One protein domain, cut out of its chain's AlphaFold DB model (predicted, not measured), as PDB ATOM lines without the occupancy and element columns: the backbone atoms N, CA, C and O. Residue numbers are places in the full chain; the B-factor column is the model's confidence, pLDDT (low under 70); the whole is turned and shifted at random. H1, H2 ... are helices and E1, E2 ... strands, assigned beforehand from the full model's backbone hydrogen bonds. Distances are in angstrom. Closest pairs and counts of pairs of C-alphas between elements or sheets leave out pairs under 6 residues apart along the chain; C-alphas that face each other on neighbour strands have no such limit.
ATOM      1  N   GLU A 167     -56.384 -44.259  32.680       74.69
ATOM      2  CA  GLU A 167     -57.215 -43.370  33.507       74.69
ATOM      3  C   GLU A 167     -56.373 -42.363  34.305       74.69
ATOM      4  O   GLU A 167     -56.606 -41.160  34.204       74.69
ATOM      5  N   TRP A 168     -55.308 -42.812  34.982       82.62
ATOM      6  CA  TRP A 168     -54.359 -41.905  35.643       82.62
ATOM      7  C   TRP A 168     -53.649 -40.971  34.655       82.62
ATOM      8  O   TRP A 168     -53.322 -39.832  34.985       82.62
ATOM      9  N   PHE A 169     -53.430 -41.425  33.417       87.12
ATOM     10  CA  PHE A 169     -52.792 -40.609  32.390       87.12
ATOM     11  C   PHE A 169     -53.709 -39.482  31.898       87.12
ATOM     12  O   PHE A 169     -53.219 -38.400  31.571       87.12
ATOM     13  N   ALA A 170     -55.027 -39.706  31.878       84.25
ATOM     14  CA  ALA A 170     -56.003 -38.649  31.637       84.25
ATOM     15  C   ALA A 170     -55.948 -37.600  32.758       84.25
ATOM     16  O   ALA A 170     -55.704 -36.436  32.458       84.25
ATOM     17  N   MET A 171     -55.990 -38.022  34.030       82.94
ATOM     18  CA  MET A 171     -55.879 -37.115  35.186       82.94
ATOM     19  C   MET A 171     -54.592 -36.270  35.158       82.94
ATOM     20  O   MET A 171     -54.623 -35.077  35.455       82.94
ATOM     21  N   LEU A 172     -53.458 -36.859  34.754       88.44
ATOM     22  CA  LEU A 172     -52.195 -36.137  34.547       88.44
ATOM     23  C   LEU A 172     -52.300 -35.085  33.429       88.44
ATOM     24  O   LEU A 172     -51.699 -34.015  33.529       88.44
ATOM     25  N   CYS A 173     -53.039 -35.374  32.357       88.38
ATOM     26  CA  CYS A 173     -53.257 -34.433  31.262       88.38
ATOM     27  C   CYS A 173     -54.236 -33.310  31.641       88.38
ATOM     28  O   CYS A 173     -53.987 -32.157  31.284       88.38
ATOM     29  N   ASP A 174     -55.279 -33.617  32.412       84.62
ATOM     30  CA  ASP A 174     -56.207 -32.631  32.972       84.62
ATOM     31  C   ASP A 174     -55.464 -31.683  33.935       84.62
ATOM     32  O   ASP A 174     -55.488 -30.465  33.763       84.62
ATOM     33  N   GLN A 175     -54.695 -32.236  34.885       86.31
ATOM     34  CA  GLN A 175     -53.894 -31.476  35.856       86.31
ATOM     35  C   GLN A 175     -52.835 -30.568  35.204       86.31
ATOM     36  O   GLN A 175     -52.442 -29.555  35.790       86.31
ATOM     37  N   LEU A 176     -52.339 -30.931  34.020       88.69
ATOM     38  CA  LEU A 176     -51.323 -30.168  33.290       88.69
ATOM     39  C   LEU A 176     -51.895 -29.274  32.183       88.69
ATOM     40  O   LEU A 176     -51.092 -28.682  31.452       88.69
ATOM     41  N   GLU A 177     -53.223 -29.140  32.097       86.62
ATOM     42  CA  GLU A 177     -53.955 -28.291  31.144       86.62
ATOM     43  C   GLU A 177     -53.568 -28.595  29.682       86.62
ATOM     44  O   GLU A 177     -53.138 -27.734  28.911       86.62
ATOM     45  N   VAL A 178     -53.651 -29.874  29.305       86.25
ATOM     46  CA  VAL A 178     -53.176 -30.374  28.006       86.25
ATOM     47  C   VAL A 178     -54.178 -30.097  26.880       86.25
ATOM     48  O   VAL A 178     -55.158 -30.821  26.704       86.25
ATOM     49  N   ASP A 179     -53.879 -29.078  26.072       83.81
ATOM     50  CA  ASP A 179     -54.655 -28.701  24.882       83.81
ATOM     51  C   ASP A 179     -54.533 -29.694  23.702       83.81
ATOM     52  O   ASP A 179     -53.743 -30.642  23.718       83.81
ATOM     53  N   ASP A 180     -55.305 -29.470  22.632       81.62
ATOM     54  CA  ASP A 180     -55.360 -30.296  21.416       81.62
ATOM     55  C   ASP A 180     -54.058 -30.283  20.586       81.62
ATOM     56  O   ASP A 180     -53.688 -31.297  19.984       81.62
ATOM     57  N   LYS A 181     -53.289 -29.193  20.632       85.88
ATOM     58  CA  LYS A 181     -52.089 -28.926  19.815       85.88
ATOM     59  C   LYS A 181     -50.777 -29.321  20.503       85.88
ATOM     60  O   LYS A 181     -49.778 -29.561  19.824       85.88
ATOM     61  N   MET A 182     -50.758 -29.444  21.831       89.50
ATOM     62  CA  MET A 182     -49.561 -29.734  22.624       89.50
ATOM     63  C   MET A 182     -48.938 -31.082  22.226       89.50
ATOM     64  O   MET A 182     -49.554 -32.135  22.396       89.50
ATOM     65  N   SER A 183     -47.720 -31.070  21.681       93.19
ATOM     66  CA  SER A 183     -47.049 -32.300  21.239       93.19
ATOM     67  C   SER A 183     -46.566 -33.145  22.423       93.19
ATOM     68  O   SER A 183     -46.210 -32.608  23.474       93.19
ATOM     69  N   ALA A 184     -46.469 -34.469  22.235       91.25
ATOM     70  CA  ALA A 184     -45.968 -35.388  23.266       91.25
ATOM     71  C   ALA A 184     -44.592 -34.963  23.801       91.25
ATOM     72  O   ALA A 184     -44.355 -34.954  25.006       91.25
ATOM     73  N   ARG A 185     -43.702 -34.509  22.911       92.69
ATOM     74  CA  ARG A 185     -42.375 -34.008  23.290       92.69
ATOM     75  C   ARG A 185     -42.421 -32.683  24.061       92.69
ATOM     76  O   ARG A 185     -41.524 -32.436  24.858       92.69
ATOM     77  N   SER A 186     -43.448 -31.852  23.859       93.38
ATOM     78  CA  SER A 186     -43.664 -30.640  24.659       93.38
ATOM     79  C   SER A 186     -44.103 -30.994  26.082       93.38
ATOM     80  O   SER A 186     -43.444 -30.590  27.036       93.38
ATOM     81  N   LEU A 187     -45.137 -31.833  26.228       93.62
ATOM     82  CA  LEU A 187     -45.654 -32.250  27.538       93.62
ATOM     83  C   LEU A 187     -44.614 -33.042  28.346       93.62
ATOM     84  O   LEU A 187     -44.403 -32.760  29.521       93.62
ATOM     85  N   TRP A 188     -43.882 -33.959  27.707       93.94
ATOM     86  CA  TRP A 188     -42.765 -34.673  28.336       93.94
ATOM     87  C   TRP A 188     -41.680 -33.713  28.845       93.94
ATOM     88  O   TRP A 188     -41.176 -33.869  29.954       93.94
ATOM     89  N   ASN A 189     -41.353 -32.667  28.077       92.94
ATOM     90  CA  ASN A 189     -40.399 -31.639  28.500       92.94
ATOM     91  C   ASN A 189     -40.958 -30.681  29.569       92.94
ATOM     92  O   ASN A 189     -40.160 -30.107  30.310       92.94
ATOM     93  N   LYS A 190     -42.284 -30.499  29.666       92.69
ATOM     94  CA  LYS A 190     -42.951 -29.790  30.775       92.69
ATOM     95  C   LYS A 190     -42.783 -30.597  32.065       92.69
ATOM     96  O   LYS A 190     -42.116 -30.145  32.992       92.69
ATOM     97  N   ILE A 191     -43.229 -31.856  32.056       92.88
ATOM     98  CA  ILE A 191     -43.103 -32.792  33.185       92.88
ATOM     99  C   ILE A 191     -41.633 -32.948  33.620       92.88
ATOM    100  O   ILE A 191     -41.342 -32.876  34.809       92.88
ATOM    101  N   LYS A 192     -40.680 -33.077  32.686       92.12
ATOM    102  CA  LYS A 192     -39.237 -33.223  32.989       92.12
ATOM    103  C   LYS A 192     -38.574 -31.955  33.562       92.12
ATOM    104  O   LYS A 192     -37.443 -32.027  34.032       92.12
ATOM    105  N   LYS A 193     -39.245 -30.798  33.522       90.75
ATOM    106  CA  LYS A 193     -38.816 -29.559  34.205       90.75
ATOM    107  C   LYS A 193     -39.517 -29.346  35.546       90.75
ATOM    108  O   LYS A 193     -38.952 -28.704  36.426       90.75
ATOM    109  N   GLU A 194     -40.753 -29.818  35.667       88.38
ATOM    110  CA  GLU A 194     -41.636 -29.546  36.805       88.38
ATOM    111  C   GLU A 194     -41.618 -30.659  37.869       88.38
ATOM    112  O   GLU A 194     -41.911 -30.372  39.031       88.38
ATOM    113  N   SER A 195     -41.225 -31.886  37.489       90.38
ATOM    114  CA  SER A 195     -41.067 -33.056  38.368       90.38
ATOM    115  C   SER A 195     -39.601 -33.392  38.680       90.38
ATOM    116  O   SER A 195     -38.706 -33.200  37.858       90.38
ATOM    117  N   GLY A 196     -39.369 -33.958  39.864       90.56
ATOM    118  CA  GLY A 196     -38.105 -34.554  40.306       90.56
ATOM    119  C   GLY A 196     -38.288 -35.302  41.637       90.56
ATOM    120  O   GLY A 196     -39.345 -35.175  42.245       90.56
ATOM    121  N   PRO A 197     -37.288 -36.042  42.153       85.19
ATOM    122  CA  PRO A 197     -37.423 -36.787  43.417       85.19
ATOM    123  C   PRO A 197     -37.765 -35.901  44.615       85.19
ATOM    124  O   PRO A 197     -38.540 -36.284  45.479       85.19
ATOM    125  N   GLU A 198     -37.198 -34.692  44.642       86.81
ATOM    126  CA  GLU A 198     -37.432 -33.684  45.685       86.81
ATOM    127  C   GLU A 198     -38.796 -32.976  45.540       86.81
ATOM    128  O   GLU A 198     -39.197 -32.211  46.417       86.81
ATOM    129  N   LYS A 199     -39.487 -33.174  44.407       90.50
ATOM    130  CA  LYS A 199     -40.769 -32.548  44.062       90.50
ATOM    131  C   LYS A 199     -41.462 -33.321  42.918       90.50
ATOM    132  O   LYS A 199     -41.366 -32.899  41.761       90.50
ATOM    133  N   PRO A 200     -42.130 -34.454  43.192       90.69
ATOM    134  CA  PRO A 200     -42.972 -35.112  42.196       90.69
ATOM    135  C   PRO A 200     -44.147 -34.213  41.784       90.69
ATOM    136  O   PRO A 200     -44.541 -33.299  42.515       90.69
ATOM    137  N   ILE A 201     -44.724 -34.475  40.608       89.31
ATOM    138  CA  ILE A 201     -46.030 -33.908  40.242       89.31
ATOM    139  C   ILE A 201     -47.090 -34.838  40.828       89.31
ATOM    140  O   ILE A 201     -47.202 -35.986  40.401       89.31
ATOM    141  N   CYS A 202     -47.832 -34.348  41.819       87.00
ATOM    142  CA  CYS A 202     -48.888 -35.098  42.494       87.00
ATOM    143  C   CYS A 202     -50.265 -34.676  41.967       87.00
ATOM    144  O   CYS A 202     -50.521 -33.478  41.834       87.00
ATOM    145  N   PHE A 203     -51.145 -35.640  41.710       80.25
ATOM    146  CA  PHE A 203     -52.529 -35.426  41.284       80.25
ATOM    147  C   PHE A 203     -53.401 -36.578  41.781       80.25
ATOM    148  O   PHE A 203     -53.067 -37.743  41.582       80.25
ATOM    149  N   ASP A 204     -54.509 -36.244  42.442       79.56
ATOM    150  CA  ASP A 204     -55.314 -37.214  43.194       79.56
ATOM    151  C   ASP A 204     -54.429 -38.109  44.097       79.56
ATOM    152  O   ASP A 204     -53.661 -37.570  44.901       79.56
ATOM    153  N   LEU A 205     -54.483 -39.439  43.954       79.06
ATOM    154  CA  LEU A 205     -53.625 -40.395  44.670       79.06
ATOM    155  C   LEU A 205     -52.262 -40.652  43.994       79.06
ATOM    156  O   LEU A 205     -51.410 -41.328  44.567       79.06
ATOM    157  N   TYR A 206     -52.035 -40.133  42.787       84.12
ATOM    158  CA  TYR A 206     -50.850 -40.431  41.983       84.12
ATOM    159  C   TYR A 206     -49.721 -39.417  42.183       84.12
ATOM    160  O   TYR A 206     -49.934 -38.213  42.350       84.12
ATOM    161  N   GLN A 207     -48.487 -39.904  42.072       89.50
ATOM    162  CA  GLN A 207     -47.273 -39.097  41.976       89.50
ATOM    163  C   GLN A 207     -46.456 -39.519  40.754       89.50
ATOM    164  O   GLN A 207     -46.284 -40.715  40.519       89.50
ATOM    165  N   VAL A 208     -45.921 -38.560  39.989       92.00
ATOM    166  CA  VAL A 208     -45.083 -38.851  38.809       92.00
ATOM    167  C   VAL A 208     -43.770 -38.076  38.776       92.00
ATOM    168  O   VAL A 208     -43.699 -36.900  39.155       92.00
ATOM    169  N   VAL A 209     -42.731 -38.738  38.256       93.94
ATOM    170  CA  VAL A 209     -41.401 -38.166  38.006       93.94
ATOM    171  C   VAL A 209     -40.837 -38.695  36.688       93.94
ATOM    172  O   VAL A 209     -40.847 -39.900  36.441       93.94
ATOM    173  N   ILE A 210     -40.280 -37.814  35.847       93.69
ATOM    174  CA  ILE A 210     -39.442 -38.257  34.720       93.69
ATOM    175  C   ILE A 210     -37.992 -38.395  35.176       93.69
ATOM    176  O   ILE A 210     -37.349 -37.412  35.545       93.69
ATOM    177  N   HIS A 211     -37.453 -39.608  35.065       90.50
ATOM    178  CA  HIS A 211     -36.047 -39.903  35.319       90.50
ATOM    179  C   HIS A 211     -35.449 -40.672  34.133       90.50
ATOM    180  O   HIS A 211     -36.026 -41.639  33.634       90.50
ATOM    181  N   GLY A 212     -34.303 -40.201  33.627       87.12
ATOM    182  CA  GLY A 212     -33.759 -40.680  32.352       87.12
ATOM    183  C   GLY A 212     -34.760 -40.494  31.203       87.12
ATOM    184  O   GLY A 212     -35.209 -39.370  30.949       87.12
ATOM    185  N   ASP A 213     -35.112 -41.597  30.543       87.25
ATOM    186  CA  ASP A 213     -36.046 -41.666  29.406       87.25
ATOM    187  C   ASP A 213     -37.395 -42.334  29.757       87.25
ATOM    188  O   ASP A 213     -38.175 -42.689  28.868       87.25
ATOM    189  N   PHE A 214     -37.695 -42.461  31.053       92.38
ATOM    190  CA  PHE A 214     -38.936 -43.029  31.580       92.38
ATOM    191  C   PHE A 214     -39.737 -41.987  32.371       92.38
ATOM    192  O   PHE A 214     -39.169 -41.168  33.096       92.38
ATOM    193  N   LEU A 215     -41.065 -42.063  32.268       92.38
ATOM    194  CA  LEU A 215     -42.002 -41.471  33.219       92.38
ATOM    195  C   LEU A 215     -42.348 -42.557  34.236       92.38
ATOM    196  O   LEU A 215     -43.022 -43.524  33.881       92.38
ATOM    197  N   PHE A 216     -41.874 -42.403  35.466       92.38
ATOM    198  CA  PHE A 216     -42.263 -43.249  36.589       92.38
ATOM    199  C   PHE A 216     -43.535 -42.695  37.231       92.38
ATOM    200  O   PHE A 216     -43.723 -41.474  37.283       92.38
ATOM    201  N   TYR A 217     -44.377 -43.587  37.745       90.38
ATOM    202  CA  TYR A 217     -45.540 -43.244  38.557       90.38
ATOM    203  C   TYR A 217     -45.586 -44.092  39.836       90.38
ATOM    204  O   TYR A 217     -44.870 -45.084  39.973       90.38
ATOM    205  N   SER A 218     -46.384 -43.649  40.803       83.25
ATOM    206  CA  SER A 218     -46.703 -44.377  42.031       83.25
ATOM    207  C   SER A 218     -48.062 -43.924  42.565       83.25
ATOM    208  O   SER A 218     -48.434 -42.763  42.388       83.25
ATOM    209  N   ILE A 219     -48.783 -44.838  43.218       78.62
ATOM    210  CA  ILE A 219     -50.018 -44.571  43.983       78.62
ATOM    211  C   ILE A 219     -49.753 -44.344  45.481       78.62
ATOM    212  O   ILE A 219     -50.684 -44.149  46.257       78.62
ATOM    213  N   LEU A 220     -48.488 -44.420  45.904       73.75
ATOM    214  CA  LEU A 220     -48.060 -44.170  47.277       73.75
ATOM    215  C   LEU A 220     -47.259 -42.860  47.341       73.75
ATOM    216  O   LEU A 220     -46.525 -42.541  46.402       73.75
ATOM    217  N   PRO A 221     -47.351 -42.088  48.438       76.62
ATOM    218  CA  PRO A 221     -46.551 -40.886  48.605       76.62
ATOM    219  C   PRO A 221     -45.092 -41.242  48.924       76.62
ATOM    220  O   PRO A 221     -44.784 -41.658  50.037       76.62
ATOM    221  N   MET A 222     -44.187 -41.057  47.958       79.88
ATOM    222  CA  MET A 222     -42.782 -41.472  48.080       79.88
ATOM    223  C   MET A 222     -41.865 -40.300  48.446       79.88
ATOM    224  O   MET A 222     -41.946 -39.210  47.874       79.88
ATOM    225  N   THR A 223     -40.944 -40.529  49.381       84.62
ATOM    226  CA  THR A 223     -39.889 -39.571  49.734       84.62
ATOM    227  C   THR A 223     -38.837 -39.449  48.624       84.62
ATOM    228  O   THR A 223     -38.691 -40.338  47.779       84.62
ATOM    229  N   PRO A 224     -37.989 -38.401  48.651       90.94
ATOM    230  CA  PRO A 224     -36.913 -38.254  47.676       90.94
ATOM    231  C   PRO A 224     -35.825 -39.332  47.765       90.94
ATOM    232  O   PRO A 224     -34.958 -39.371  46.892       90.94
ATOM    233  N   LYS A 225     -35.812 -40.180  48.807       90.00
ATOM    234  CA  LYS A 225     -34.968 -41.383  48.863       90.00
ATOM    235  C   LYS A 225     -35.652 -42.534  48.131       90.00
ATOM    236  O   LYS A 225     -35.066 -43.072  47.200       90.00
ATOM    237  N   GLU A 226     -36.895 -42.839  48.495       84.88
ATOM    238  CA  GLU A 226     -37.668 -43.932  47.891       84.88
ATOM    239  C   GLU A 226     -37.822 -43.741  46.380       84.88
ATOM    240  O   GLU A 226     -37.659 -44.701  45.643       84.88
ATOM    241  N   TRP A 227     -37.988 -42.508  45.884       91.06
ATOM    242  CA  TRP A 227     -37.941 -42.223  44.442       91.06
ATOM    243  C   TRP A 227     -36.620 -42.632  43.768       91.06
ATOM    244  O   TRP A 227     -36.635 -43.121  42.642       91.06
ATOM    245  N   LYS A 228     -35.473 -42.435  44.430       90.75
ATOM    246  CA  LYS A 228     -34.151 -42.797  43.884       90.75
ATOM    247  C   LYS A 228     -33.947 -44.313  43.878       90.75
ATOM    248  O   LYS A 228     -33.358 -44.830  42.932       90.75
ATOM    249  N   ASP A 229     -34.477 -44.994  44.892       88.81
ATOM    250  CA  ASP A 229     -34.502 -46.454  44.987       88.81
ATOM    251  C   ASP A 229     -35.462 -47.049  43.918       88.81
ATOM    252  O   ASP A 229     -35.096 -47.976  43.199       88.81
ATOM    253  N   TRP A 230     -36.633 -46.437  43.694       90.81
ATOM    254  CA  TRP A 230     -37.639 -46.839  42.689       90.81
ATOM    255  C   TRP A 230     -37.139 -46.722  41.242       90.81
ATOM    256  O   TRP A 230     -37.490 -47.531  40.387       90.81
ATOM    257  N   PHE A 231     -36.269 -45.752  40.935       89.38
ATOM    258  CA  PHE A 231     -35.732 -45.602  39.575       89.38
ATOM    259  C   PHE A 231     -34.808 -46.733  39.119       89.38
ATOM    260  O   PHE A 231     -34.582 -46.869  37.914       89.38
ATOM    261  N   VAL A 232     -34.237 -47.493  40.056       88.50
ATOM    262  CA  VAL A 232     -33.373 -48.648  39.767       88.50
ATOM    263  C   VAL A 232     -34.093 -49.985  39.949       88.50
ATOM    264  O   VAL A 232     -33.520 -51.026  39.633       88.50
ATOM    265  N   ASP A 233     -35.343 -49.959  40.407       84.75
ATOM    266  CA  ASP A 233     -36.172 -51.142  40.595       84.75
ATOM    267  C   ASP A 233     -36.688 -51.680  39.241       84.75
ATOM    268  O   ASP A 233     -37.148 -50.941  38.353       84.75
ATOM    269  N   ALA A 234     -36.587 -53.000  39.075       79.06
ATOM    270  CA  ALA A 234     -37.045 -53.720  37.895       79.06
ATOM    271  C   ALA A 234     -38.571 -53.654  37.749       79.06
ATOM    272  O   ALA A 234     -39.056 -53.415  36.638       79.06
ATOM    273  N   ASP A 235     -39.301 -53.737  38.860       78.69
ATOM    274  CA  ASP A 235     -40.760 -53.848  38.901       78.69
ATOM    275  C   ASP A 235     -41.456 -52.486  39.059       78.69
ATOM    276  O   ASP A 235     -42.666 -52.386  38.873       78.69
ATOM    277  N   ALA A 236     -40.692 -51.406  39.289       80.69
ATOM    278  CA  ALA A 236     -41.233 -50.050  39.392       80.69
ATOM    279  C   ALA A 236     -42.126 -49.640  38.212       80.69
ATOM    280  O   ALA A 236     -41.722 -49.733  37.048       80.69
ATOM    281  N   ASP A 237     -43.292 -49.088  38.533       85.38
ATOM    282  CA  ASP A 237     -44.285 -48.559  37.600       85.38
ATOM    283  C   ASP A 237     -43.706 -47.433  36.718       85.38
ATOM    284  O   ASP A 237     -43.433 -46.316  37.171       85.38
ATOM    285  N   LYS A 238     -43.485 -47.729  35.427       88.56
ATOM    286  CA  LYS A 238     -42.800 -46.825  34.486       88.56
ATOM    287  C   LYS A 238     -43.238 -46.995  33.034       88.56
ATOM    288  O   LYS A 238     -43.363 -48.111  32.533       88.56
ATOM    289  N   ILE A 239     -43.395 -45.879  32.313       88.69
ATOM    290  CA  ILE A 239     -43.672 -45.867  30.868       88.69
ATOM    291  C   ILE A 239     -42.585 -45.147  30.061       88.69
ATOM    292  O   ILE A 239     -42.075 -44.090  30.434       88.69
ATOM    293  N   LEU A 240     -42.252 -45.722  28.904       91.31
ATOM    294  CA  LEU A 240     -41.368 -45.126  27.898       91.31
ATOM    295  C   LEU A 240     -42.093 -44.037  27.094       91.31
ATOM    296  O   LEU A 240     -43.308 -44.107  26.892       91.31
ATOM    297  N   PHE A 241     -41.329 -43.102  26.516       89.19
ATOM    298  CA  PHE A 241     -41.852 -42.012  25.673       89.19
ATOM    299  C   PHE A 241     -42.829 -42.477  24.571       89.19
ATOM    300  O   PHE A 241     -43.831 -41.818  24.310       89.19
ATOM    301  N   LYS A 242     -42.596 -43.644  23.952       86.81
ATOM    302  CA  LYS A 242     -43.494 -44.200  22.922       86.81
ATOM    303  C   LYS A 242     -44.855 -44.645  23.483       86.81
ATOM    304  O   LYS A 242     -45.866 -44.551  22.794       86.81
ATOM    305  N   THR A 243     -44.909 -45.134  24.720       87.12
ATOM    306  CA  THR A 243     -46.174 -45.474  25.396       87.12
ATOM    307  C   THR A 243     -46.920 -44.198  25.779       87.12
ATOM    308  O   THR A 243     -48.101 -44.065  25.475       87.12
ATOM    309  N   PHE A 244     -46.198 -43.219  26.325       90.00
ATOM    310  CA  PHE A 244     -46.695 -41.879  26.634       90.00
ATOM    311  C   PHE A 244     -47.307 -41.171  25.407       90.00
ATOM    312  O   PHE A 244     -48.406 -40.628  25.483       90.00
ATOM    313  N   GLU A 245     -46.643 -41.225  24.248       90.31
ATOM    314  CA  GLU A 245     -47.145 -40.660  22.987       90.31
ATOM    315  C   GLU A 245     -48.453 -41.331  22.530       90.31
ATOM    316  O   GLU A 245     -49.399 -40.645  22.134       90.31
ATOM    317  N   ASN A 246     -48.550 -42.659  22.661       87.12
ATOM    318  CA  ASN A 246     -49.787 -43.397  22.388       87.12
ATOM    319  C   ASN A 246     -50.919 -43.022  23.359       87.12
ATOM    320  O   ASN A 246     -52.062 -42.879  22.923       87.12
ATOM    321  N   TYR A 247     -50.628 -42.853  24.651       89.50
ATOM    322  CA  TYR A 247     -51.628 -42.469  25.653       89.50
ATOM    323  C   TYR A 247     -52.131 -41.041  25.419       89.50
ATOM    324  O   TYR A 247     -53.342 -40.828  25.374       89.50
ATOM    325  N   LEU A 248     -51.240 -40.088  25.129       89.56
ATOM    326  CA  LEU A 248     -51.624 -38.723  24.758       89.56
ATOM    327  C   LEU A 248     -52.464 -38.685  23.468       89.56
ATOM    328  O   LEU A 248     -53.436 -37.937  23.383       89.56
ATOM    329  N   SER A 249     -52.135 -39.522  22.477       86.38
ATOM    330  CA  SER A 249     -52.932 -39.666  21.248       86.38
ATOM    331  C   SER A 249     -54.326 -40.260  21.500       86.38
ATOM    332  O   SER A 249     -55.261 -39.943  20.764       86.38
ATOM    333  N   ARG A 250     -54.494 -41.100  22.532       82.56
ATOM    334  CA  ARG A 250     -55.806 -41.605  22.973       82.56
ATOM    335  C   ARG A 250     -56.585 -40.534  23.743       82.56
ATOM    336  O   ARG A 250     -57.708 -40.243  23.351       82.56
ATOM    337  N   TYR A 251     -55.977 -39.891  24.743       84.81
ATOM    338  CA  TYR A 251     -56.582 -38.792  25.513       84.81
ATOM    339  C   TYR A 251     -57.132 -37.687  24.594       84.81
ATOM    340  O   TYR A 251     -58.314 -37.358  24.659       84.81
ATOM    341  N   LYS A 252     -56.332 -37.207  23.631       83.00
ATOM    342  CA  LYS A 252     -56.739 -36.150  22.684       83.00
ATOM    343  C   LYS A 252     -57.912 -36.503  21.763       83.00
ATOM    344  O   LYS A 252     -58.518 -35.591  21.214       83.00
ATOM    345  N   LYS A 253     -58.249 -37.786  21.581       80.81
ATOM    346  CA  LYS A 253     -59.451 -38.207  20.832       80.81
ATOM    347  C   LYS A 253     -60.729 -38.136  21.668       80.81
ATOM    348  O   LYS A 253     -61.812 -38.141  21.093       80.81
ATOM    349  N   ASN A 254     -60.587 -38.071  22.991       70.56
ATOM    350  CA  ASN A 254     -61.686 -38.037  23.950       70.56
ATOM    351  C   ASN A 254     -61.931 -36.625  24.514       70.56
ATOM    352  O   ASN A 254     -62.965 -36.408  25.141       70.56
ATOM    353  N   ILE A 255     -61.025 -35.663  24.276       68.38
ATOM    354  CA  ILE A 255     -61.286 -34.242  24.549       68.38
ATOM    355  C   ILE A 255     -62.530 -33.829  23.740       68.38
ATOM    356  O   ILE A 255     -62.533 -34.014  22.518       68.38
TER     357      ILE A 255
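What this domain is: This is residues 167 to 255 of the 263 residues of an uncharacterized protein of Maridesulfovibrio ferrireducens (UniProt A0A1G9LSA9). A small twisted antiparallel sheet, E1 to E4, stands across the long axis of the domain, with H1 and H2 over one face and the longest helix, H4, running on from edge strand E4 to pack on both of them. The short helix H3 sits with its links towards the other end of the long axis, near E3. The printed part has 89 residues with four named helices and four named strands, in the order H1 H2 E1 E2 E3 H3 E4 H4; the sheet's order is E1 - E2 - E3 - E4, and the class is mixed, helices and strands. The whole is compact, with a radius of gyration of the C-alphas of 12.5 A, and elongated in outline, 36 by 24 by 22 A.

Where its parts are: H1, residues 167 to 175, begins with C-alpha 167 at (-57.215, -43.370, 33.507) and is 12.6 A long. H2, residues 184 to 194, is 15.4 A long. E1 is residues 201 to 203, E2 residues 206 to 211, 16.2 A long, and E3 residues 214 to 218, 13.1 A long. H3 is residues 226 to 230, with C-alpha 226 at (-37.668, -43.932, 47.891). E4 is residues 238 to 240. H4, residues 241 to 254, is 20.3 A long and ends with C-alpha 254 at (-61.686, -38.037, 23.950).

How they stand to each other: E1, E2 and E3 form a meander, each strand the antiparallel neighbour of the one before; E1 and E2 are a hairpin, as are E2 and E3. N 201 and O 208 are within hydrogen-bond range at 3.0 A, N 209 and O 216 at 3.1 A. E4 is antiparallel to E3, with N 215 and O 239 at 2.9 A. H1 and H2 lie on the same face of the sheet, two layers, helices on one face of a sheet. H1 runs across the strands at a height over the sheet of 9.1 A; its closest C-alphas to E1 are those of Leu 172 and Phe 203, 6.8 A apart. H2 also runs across, at a height of 9.6 A; the C-alphas of Lys 192 and Ile 210 in E2, the closest, are 5.3 A apart. H1 and H2 are apart. H4 touches H1 with residues 247 to 251 alone, about perpendicular at 78 degrees; the closest C-alphas, of Ala 170 and Tyr 251, are 6.2 A apart. H4 touches H2 at 72 degrees, only just about perpendicular, with the C-alphas of Ala 184 and Glu 245 closest at 5.4 A. H4 only grazes the sheet with residues 241 to 244, and H3 only grazes it with residues 227 to 230. In H1, H2 and H3 every O i to N i+4 pair is within hydrogen-bond range; in H4, 8 of 10 are.

The domain as a whole: The two C-alphas farthest apart, of Lys 225 and Lys 253, are 37.4 A apart. The printed part has no cut, and no link is long. The mean pLDDT of the printed part is 86.8, and residue 255 is under 70.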